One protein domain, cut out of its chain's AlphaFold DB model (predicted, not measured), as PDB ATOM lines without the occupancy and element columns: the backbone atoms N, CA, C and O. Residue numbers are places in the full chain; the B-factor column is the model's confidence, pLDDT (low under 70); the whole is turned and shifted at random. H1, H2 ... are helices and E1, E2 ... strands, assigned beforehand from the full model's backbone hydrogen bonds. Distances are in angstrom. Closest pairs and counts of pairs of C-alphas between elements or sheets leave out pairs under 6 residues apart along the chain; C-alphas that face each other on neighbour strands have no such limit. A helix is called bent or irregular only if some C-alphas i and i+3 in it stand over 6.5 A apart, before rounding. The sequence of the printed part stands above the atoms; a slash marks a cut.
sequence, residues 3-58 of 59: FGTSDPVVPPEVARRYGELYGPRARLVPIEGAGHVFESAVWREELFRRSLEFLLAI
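This is residues 3 to 58 of the 59 residues of an uncharacterized protein of Spirochaetes bacterium RBG_16_67_19 (UniProt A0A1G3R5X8). Two helices, H1 and H2, run nearly the same way along two opposite borders of a flat, open frame, and the short strand E1 runs back between them in the other direction. The first residues, 3 to 4, pair beside E1, and the end of H1, residues 20 to 25, stands free. The printed part has 56 residues, with two named helices and one named strand in the order H1, E1, H2; the class is mostly helix. It is only just compact, close to loose, with a radius of gyration of the C-alphas of 11.7 A, and it spans 30 by 27 by 13 A.

The printed part begins at Phe 3, with its C-alpha at (47.041, 13.166, -16.382). H1 is residues 12 to 25, 18.4 A from first to last C-alpha, and begins at C-alpha 12, (42.791, 8.761, -12.545). H1 is irregular: C-alphas 21 and 24 are 9.4 A apart. E1 is residues 29 to 31, 6.5 A long. H2, the longest helix, is residues 41 to 56, 22.3 A long, and ends at C-alpha 56, (63.882, 22.914, -15.057).

E1 pairs with no named strand, but residues 3 to 4 pair with residues 30 to 31 of E1, parallel. E1 and H2 have 4 pairs of C-alphas within 8 A; the closest are those of Ile 31 and Trp 43, 7.0 A apart. H1 and E1 are only just apart, with their closest C-alphas at 8.3 A. H1 and H2 are apart. In H2 every O i to N i+4 pair is within hydrogen-bond range; in H1, 8 of 10 are.

The two C-alphas farthest apart are those of Pro 8 and Ile 58, 31.3 A. The printed part has no cut. The link from H1 to E1 is tight, with 3 residues, and the link from E1 to H2 is short, with 9. The mean pLDDT of the printed part is 96.3, and no printed residue is under 70.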
ATOM      1  N   PHE A   3      48.203  13.941 -15.933       98.00
ATOM      2  CA  PHE A   3      47.041  13.166 -16.382       98.00
ATOM      3  C   PHE A   3      45.778  14.034 -16.343       98.00
ATOM      4  O   PHE A   3      45.695  14.966 -15.541       98.00
ATOM      5  N   GLY A   4      44.809  13.738 -17.207       97.75
ATOM      6  CA  GLY A   4      43.498  14.384 -17.185       97.75
ATOM      7  C   GLY A   4      42.565  13.745 -16.155       97.75
ATOM      8  O   GLY A   4      42.572  12.524 -15.995       97.75
ATOM      9  N   THR A   5      41.776  14.544 -15.430       97.88
ATOM     10  CA  THR A   5      40.832  14.012 -14.421       97.88
ATOM     11  C   THR A   5      39.553  13.434 -15.030       97.88
ATOM     12  O   THR A   5      38.876  12.647 -14.370       97.88
ATOM     13  N   SER A   6      39.266  13.757 -16.293       97.31
ATOM     14  CA  SER A   6      38.113  13.268 -17.061       97.31
ATOM     15  C   SER A   6      38.532  12.353 -18.218       97.31
ATOM     16  O   SER A   6      37.819  12.248 -19.214       97.31
ATOM     17  N   ASP A   7      39.703  11.715 -18.127       97.25
ATOM     18  CA  ASP A   7      40.210  10.793 -19.146       97.25
ATOM     19  C   ASP A   7      39.289   9.554 -19.273       97.25
ATOM     20  O   ASP A   7      39.179   8.770 -18.325       97.25
ATOM     21  N   PRO A   8      38.621   9.346 -20.429       95.88
ATOM     22  CA  PRO A   8      37.700   8.226 -20.617       95.88
ATOM     23  C   PRO A   8      38.411   6.904 -20.948       95.88
ATOM     24  O   PRO A   8      37.766   5.859 -21.004       95.88
ATOM     25  N   VAL A   9      39.718   6.942 -21.218       97.88
ATOM     26  CA  VAL A   9      40.537   5.793 -21.624       97.88
ATOM     27  C   VAL A   9      41.346   5.272 -20.440       97.88
ATOM     28  O   VAL A   9      41.420   4.062 -20.223       97.88
ATOM     29  N   VAL A  10      41.954   6.178 -19.672       96.62
ATOM     30  CA  VAL A  10      42.810   5.851 -18.529       96.62
ATOM     31  C   VAL A  10      42.282   6.545 -17.271       96.62
ATOM     32  O   VAL A  10      42.505   7.739 -17.093       96.62
ATOM     33  N   PRO A  11      41.639   5.807 -16.354       94.44
ATOM     34  CA  PRO A  11      41.093   6.391 -15.134       94.44
ATOM     35  C   PRO A  11      42.172   7.019 -14.221       94.44
ATOM     36  O   PRO A  11      43.284   6.473 -14.126       94.44
ATOM     37  N   PRO A  12      41.864   8.105 -13.481       93.44
ATOM     38  CA  PRO A  12      42.791   8.761 -12.545       93.44
ATOM     39  C   PRO A  12      43.423   7.831 -11.495       93.44
ATOM     40  O   PRO A  12      44.543   8.064 -11.029       93.44
ATOM     41  N   GLU A  13      42.753   6.738 -11.137       95.94
ATOM     42  CA  GLU A  13      43.251   5.727 -10.201       95.94
ATOM     43  C   GLU A  13      44.552   5.079 -10.687       95.94
ATOM     44  O   GLU A  13      45.387   4.679  -9.874       95.94
ATOM     45  N   VAL A  14      44.768   5.003 -12.005       97.06
ATOM     46  CA  VAL A  14      46.020   4.501 -12.583       97.06
ATOM     47  C   VAL A  14      47.186   5.413 -12.200       97.06
ATOM     48  O   VAL A  14      48.233   4.921 -11.777       97.06
ATOM     49  N   ALA A  15      47.000   6.735 -12.266       96.69
ATOM     50  CA  ALA A  15      48.009   7.691 -11.821       96.69
ATOM     51  C   ALA A  15      48.286   7.545 -10.316       96.69
ATOM     52  O   ALA A  15      49.448   7.551  -9.906       96.69
ATOM     53  N   ARG A  16      47.244   7.318  -9.498       95.88
ATOM     54  CA  ARG A  16      47.409   7.042  -8.060       95.88
ATOM     55  C   ARG A  16      48.275   5.803  -7.807       95.88
ATOM     56  O   ARG A  16      49.214   5.888  -7.021       95.88
ATOM     57  N   ARG A  17      48.031   4.697  -8.520       97.50
ATOM     58  CA  ARG A  17      48.843   3.465  -8.413       97.50
ATOM     59  C   ARG A  17      50.315   3.711  -8.742       97.50
ATOM     60  O   ARG A  17      51.191   3.181  -8.066       97.50
ATOM     61  N   TYR A  18      50.606   4.531  -9.752       96.62
ATOM     62  CA  TYR A  18      51.986   4.926 -10.049       96.62
ATOM     63  C   TYR A  18      52.587   5.827  -8.964       96.62
ATOM     64  O   TYR A  18      53.767   5.686  -8.649       96.62
ATOM     65  N   GLY A  19      51.791   6.717  -8.367       97.25
ATOM     66  CA  GLY A  19      52.204   7.505  -7.204       97.25
ATOM     67  C   GLY A  19      52.586   6.626  -6.011       97.25
ATOM     68  O   GLY A  19      53.634   6.837  -5.412       97.25
ATOM     69  N   GLU A  20      51.789   5.599  -5.713       97.44
ATOM     70  CA  GLU A  20      52.077   4.610  -4.665       97.44
ATOM     71  C   GLU A  20      53.346   3.798  -4.980       97.44
ATOM     72  O   GLU A  20      54.208   3.639  -4.119       97.44
ATOM     73  N   LEU A  21      53.494   3.333  -6.227       98.06
ATOM     74  CA  LEU A  21      54.630   2.515  -6.661       98.06
ATOM     75  C   LEU A  21      55.969   3.265  -6.597       98.06
ATOM     76  O   LEU A  21      56.975   2.718  -6.145       98.06
ATOM     77  N   TYR A  22      56.003   4.504  -7.088       96.75
ATOM     78  CA  TYR A  22      57.236   5.292  -7.161       96.75
ATOM     79  C   TYR A  22      57.482   6.144  -5.910       96.75
ATOM     80  O   TYR A  22      58.619   6.576  -5.679       96.75
ATOM     81  N   GLY A  23      56.450   6.362  -5.093       96.06
ATOM     82  CA  GLY A  23      56.522   7.104  -3.842       96.06
ATOM     83  C   GLY A  23      57.107   8.510  -4.045       96.06
ATOM     84  O   GLY A  23      56.713   9.204  -4.983       96.06
ATOM     85  N   PRO A  24      58.101   8.928  -3.238       94.50
ATOM     86  CA  PRO A  24      58.711  10.260  -3.334       94.50
ATOM     87  C   PRO A  24      59.368  10.580  -4.684       94.50
ATOM     88  O   PRO A  24      59.651  11.740  -4.969       94.50
ATOM     89  N   ARG A  25      59.636   9.565  -5.519       93.50
ATOM     90  CA  ARG A  25      60.231   9.745  -6.853       93.50
ATOM     91  C   ARG A  25      59.206  10.133  -7.918       93.50
ATOM     92  O   ARG A  25      59.594  10.432  -9.043       93.50
ATOM     93  N   ALA A  26      57.915  10.127  -7.591       94.50
ATOM     94  CA  ALA A  26      56.865  10.577  -8.487       94.50
ATOM     95  C   ALA A  26      56.118  11.778  -7.913       94.50
ATOM     96  O   ALA A  26      55.730  11.819  -6.751       94.50
ATOM     97  N   ARG A  27      55.838  12.736  -8.796       94.19
ATOM     98  CA  ARG A  27      54.877  13.811  -8.560       94.19
ATOM     99  C   ARG A  27      53.672  13.598  -9.464       94.19
ATOM    100  O   ARG A  27      53.832  13.507 -10.683       94.19
ATOM    101  N   LEU A  28      52.482  13.521  -8.881       96.81
ATOM    102  CA  LEU A  28      51.224  13.475  -9.624       96.81
ATOM    103  C   LEU A  28      50.765  14.903  -9.936       96.81
ATOM    104  O   LEU A  28      50.822  15.775  -9.071       96.81
ATOM    105  N   VAL A  29      50.368  15.149 -11.184       97.31
ATOM    106  CA  VAL A  29      49.964  16.471 -11.680       97.31
ATOM    107  C   VAL A  29      48.611  16.328 -12.393       97.31
ATOM    108  O   VAL A  29      48.587  16.074 -13.597       97.31
ATOM    109  N   PRO A  30      47.485  16.414 -11.665       97.81
ATOM    110  CA  PRO A  30      46.164  16.375 -12.283       97.81
ATOM    111  C   PRO A  30      45.919  17.648 -13.103       97.81
ATOM    112  O   PRO A  30      46.239  18.750 -12.656       97.81
ATOM    113  N   ILE A  31      45.330  17.491 -14.287       97.94
ATOM    114  CA  ILE A  31      44.812  18.586 -15.112       97.94
ATOM    115  C   ILE A  31      43.290  18.455 -15.127       97.94
ATOM    116  O   ILE A  31      42.737  17.533 -15.730       97.94
ATOM    117  N   GLU A  32      42.631  19.360 -14.406       97.75
ATOM    118  CA  GLU A  32      41.198  19.277 -14.125       97.75
ATOM    119  C   GLU A  32      40.354  19.360 -15.404       97.75
ATOM    120  O   GLU A  32      40.564  20.223 -16.262       97.75
ATOM    121  N   GLY A  33      39.396  18.446 -15.527       97.25
ATOM    122  CA  GLY A  33      38.474  18.333 -16.650       97.25
ATOM    123  C   GLY A  33      39.085  17.790 -17.944       97.25
ATOM    124  O   GLY A  33      38.328  17.505 -18.869       97.25
ATOM    125  N   ALA A  34      40.409  17.641 -18.036       97.75
ATOM    126  CA  ALA A  34      41.057  17.217 -19.272       97.75
ATOM    127  C   ALA A  34      40.794  15.740 -19.589       97.75
ATOM    128  O   ALA A  34      40.772  14.892 -18.692       97.75
ATOM    129  N   GLY A  35      40.633  15.447 -20.882       97.06
ATOM    130  CA  GLY A  35      40.554  14.093 -21.418       97.06
ATOM    131  C   GLY A  35      41.924  13.482 -21.724       97.06
ATOM    132  O   GLY A  35      42.975  14.060 -21.439       97.06
ATOM    133  N   HIS A  36      41.905  12.313 -22.368       97.44
ATOM    134  CA  HIS A  36      43.098  11.503 -22.647       97.44
ATOM    135  C   HIS A  36      44.193  12.232 -23.438       97.44
ATOM    136  O   HIS A  36      45.386  12.023 -23.227       97.44
ATOM    137  N   VAL A  37      43.783  13.083 -24.381       96.75
ATOM    138  CA  VAL A  37      44.682  13.720 -25.354       96.75
ATOM    139  C   VAL A  37      44.808  15.229 -25.161       96.75
ATOM    140  O   VAL A  37      45.411  15.892 -26.008       96.75
ATOM    141  N   PHE A  38      44.260  15.777 -24.068       97.75
ATOM    142  CA  PHE A  38      44.297  17.211 -23.759       97.75
ATOM    143  C   PHE A  38      43.848  18.052 -24.970       97.75
ATOM    144  O   PHE A  38      44.607  18.819 -25.561       97.75
ATOM    145  N   GLU A  39      42.618  17.839 -25.426       96.62
ATOM    146  CA  GLU A  39      42.090  18.345 -26.695       96.62
ATOM    147  C   GLU A  39      41.961  19.877 -26.754       96.62
ATOM    148  O   GLU A  39      42.079  20.461 -27.832       96.62
ATOM    149  N   SER A  40      41.789  20.536 -25.605       97.69
ATOM    150  CA  SER A  40      41.747  21.996 -25.481       97.69
ATOM    151  C   SER A  40      43.145  22.614 -25.450       97.69
ATOM    152  O   SER A  40      44.050  22.115 -24.778       97.69
ATOM    153  N   ALA A  41      43.299  23.776 -26.093       97.88
ATOM    154  CA  ALA A  41      44.524  24.573 -26.028       97.88
ATOM    155  C   ALA A  41      44.926  24.914 -24.582       97.88
ATOM    156  O   ALA A  41      46.102  24.818 -24.247       97.88
ATOM    157  N   VAL A  42      43.952  25.213 -23.713       98.06
ATOM    158  CA  VAL A  42      44.194  25.540 -22.295       98.06
ATOM    159  C   VAL A  42      44.814  24.355 -21.551       98.06
ATOM    160  O   VAL A  42      45.738  24.520 -20.759       98.06
ATOM    161  N   TRP A  43      44.354  23.135 -21.836       98.44
ATOM    162  CA  TRP A  43      44.915  21.934 -21.217       98.44
ATOM    163  C   TRP A  43      46.313  21.615 -21.734       98.44
ATOM    164  O   TRP A  43      47.158  21.175 -20.957       98.44
ATOM    165  N   ARG A  44      46.588  21.865 -23.019       98.31
ATOM    166  CA  ARG A  44      47.937  21.702 -23.586       98.31
ATOM    167  C   ARG A  44      48.914  22.713 -23.016       98.31
ATOM    168  O   ARG A  44      50.041  22.347 -22.705       98.31
ATOM    169  N   GLU A  45      48.483  23.958 -22.861       98.25
ATOM    170  CA  GLU A  45      49.286  24.995 -22.224       98.25
ATOM    171  C   GLU A  45      49.644  24.594 -20.791       98.25
ATOM    172  O   GLU A  45      50.823  24.589 -20.438       98.25
ATOM    173  N   GLU A  46      48.663  24.150 -19.998       98.06
ATOM    174  CA  GLU A  46      48.915  23.642 -18.646       98.06
ATOM    175  C   GLU A  46      49.868  22.438 -18.661       98.06
ATOM    176  O   GLU A  46      50.843  22.412 -17.908       98.06
ATOM    177  N   LEU A  47      49.650  21.466 -19.552       98.06
ATOM    178  CA  LEU A  47      50.522  20.300 -19.702       98.06
ATOM    179  C   LEU A  47      51.972  20.703 -19.999       98.06
ATOM    180  O   LEU A  47      52.896  20.212 -19.343       98.06
ATOM    181  N   PHE A  48      52.190  21.595 -20.965       97.81
ATOM    182  CA  PHE A  48      53.528  22.049 -21.343       97.81
ATOM    183  C   PHE A  48      54.184  22.865 -20.239       97.81
ATOM    184  O   PHE A  48      55.346  22.622 -19.919       97.81
ATOM    185  N   ARG A  49      53.436  23.764 -19.601       97.50
ATOM    186  CA  ARG A  49      53.911  24.560 -18.470       97.50
ATOM    187  C   ARG A  49      54.391  23.666 -17.326       97.50
ATOM    188  O   ARG A  49      55.509  23.833 -16.847       97.50
ATOM    189  N   ARG A  50      53.600  22.658 -16.942       96.25
ATOM    190  CA  ARG A  50      53.961  21.672 -15.904       96.25
ATOM    191  C   ARG A  50      55.144  20.796 -16.296       96.25
ATOM    192  O   ARG A  50      55.962  20.445 -15.447       96.25
ATOM    193  N   SER A  51      55.234  20.440 -17.572       96.00
ATOM    194  CA  SER A  51      56.355  19.660 -18.098       96.00
ATOM    195  C   SER A  51      57.651  20.469 -18.054       96.00
ATOM    196  O   SER A  51      58.680  19.953 -17.627       96.00
ATOM    197  N   LEU A  52      57.593  21.750 -18.419       96.81
ATOM    198  CA  LEU A  52      58.733  22.655 -18.347       96.81
ATOM    199  C   LEU A  52      59.173  22.895 -16.895       96.81
ATOM    200  O   LEU A  52      60.363  22.792 -16.610       96.81
ATOM    201  N   GLU A  53      58.230  23.131 -15.972       95.44
ATOM    202  CA  GLU A  53      58.510  23.218 -14.528       95.44
ATOM    203  C   GLU A  53      59.278  21.990 -14.023       95.44
ATOM    204  O   GLU A  53      60.249  22.125 -13.283       95.44
ATOM    205  N   PHE A  54      58.856  20.788 -14.427       94.50
ATOM    206  CA  PHE A  54      59.518  19.547 -14.037       94.50
ATOM    207  C   PHE A  54      60.943  19.458 -14.590       94.50
ATOM    208  O   PHE A  54      61.858  19.149 -13.836       94.50
ATOM    209  N   LEU A  55      61.143  19.750 -15.878       94.94
ATOM    210  CA  LEU A  55      62.460  19.655 -16.516       94.94
ATOM    211  C   LEU A  55      63.465  20.655 -15.938       94.94
ATOM    212  O   LEU A  55      64.627  20.306 -15.745       94.94
ATOM    213  N   LEU A  56      63.022  21.876 -15.631       95.56
ATOM    214  CA  LEU A  56      63.882  22.914 -15.057       95.56
ATOM    215  C   LEU A  56      64.206  22.668 -13.576       95.56
ATOM    216  O   LEU A  56      65.249  23.104 -13.111       95.56
ATOM    217  N   ALA A  57      63.347  21.956 -12.840       88.81
ATOM    218  CA  ALA A  57      63.568  21.634 -11.427       88.81
ATOM    219  C   ALA A  57      64.558  20.474 -11.187       88.81
ATOM    220  O   ALA A  57      64.860  20.169 -10.036       88.81
ATOM    221  N   ILE A  58      65.005  19.792 -12.247       76.56
ATOM    222  CA  ILE A  58      65.945  18.655 -12.176       76.56
ATOM    223  C   ILE A  58      67.392  19.104 -12.466       76.56
ATOM    224  O   ILE A  58      68.308  18.284 -12.420       76.56
TER     225      ILE A  58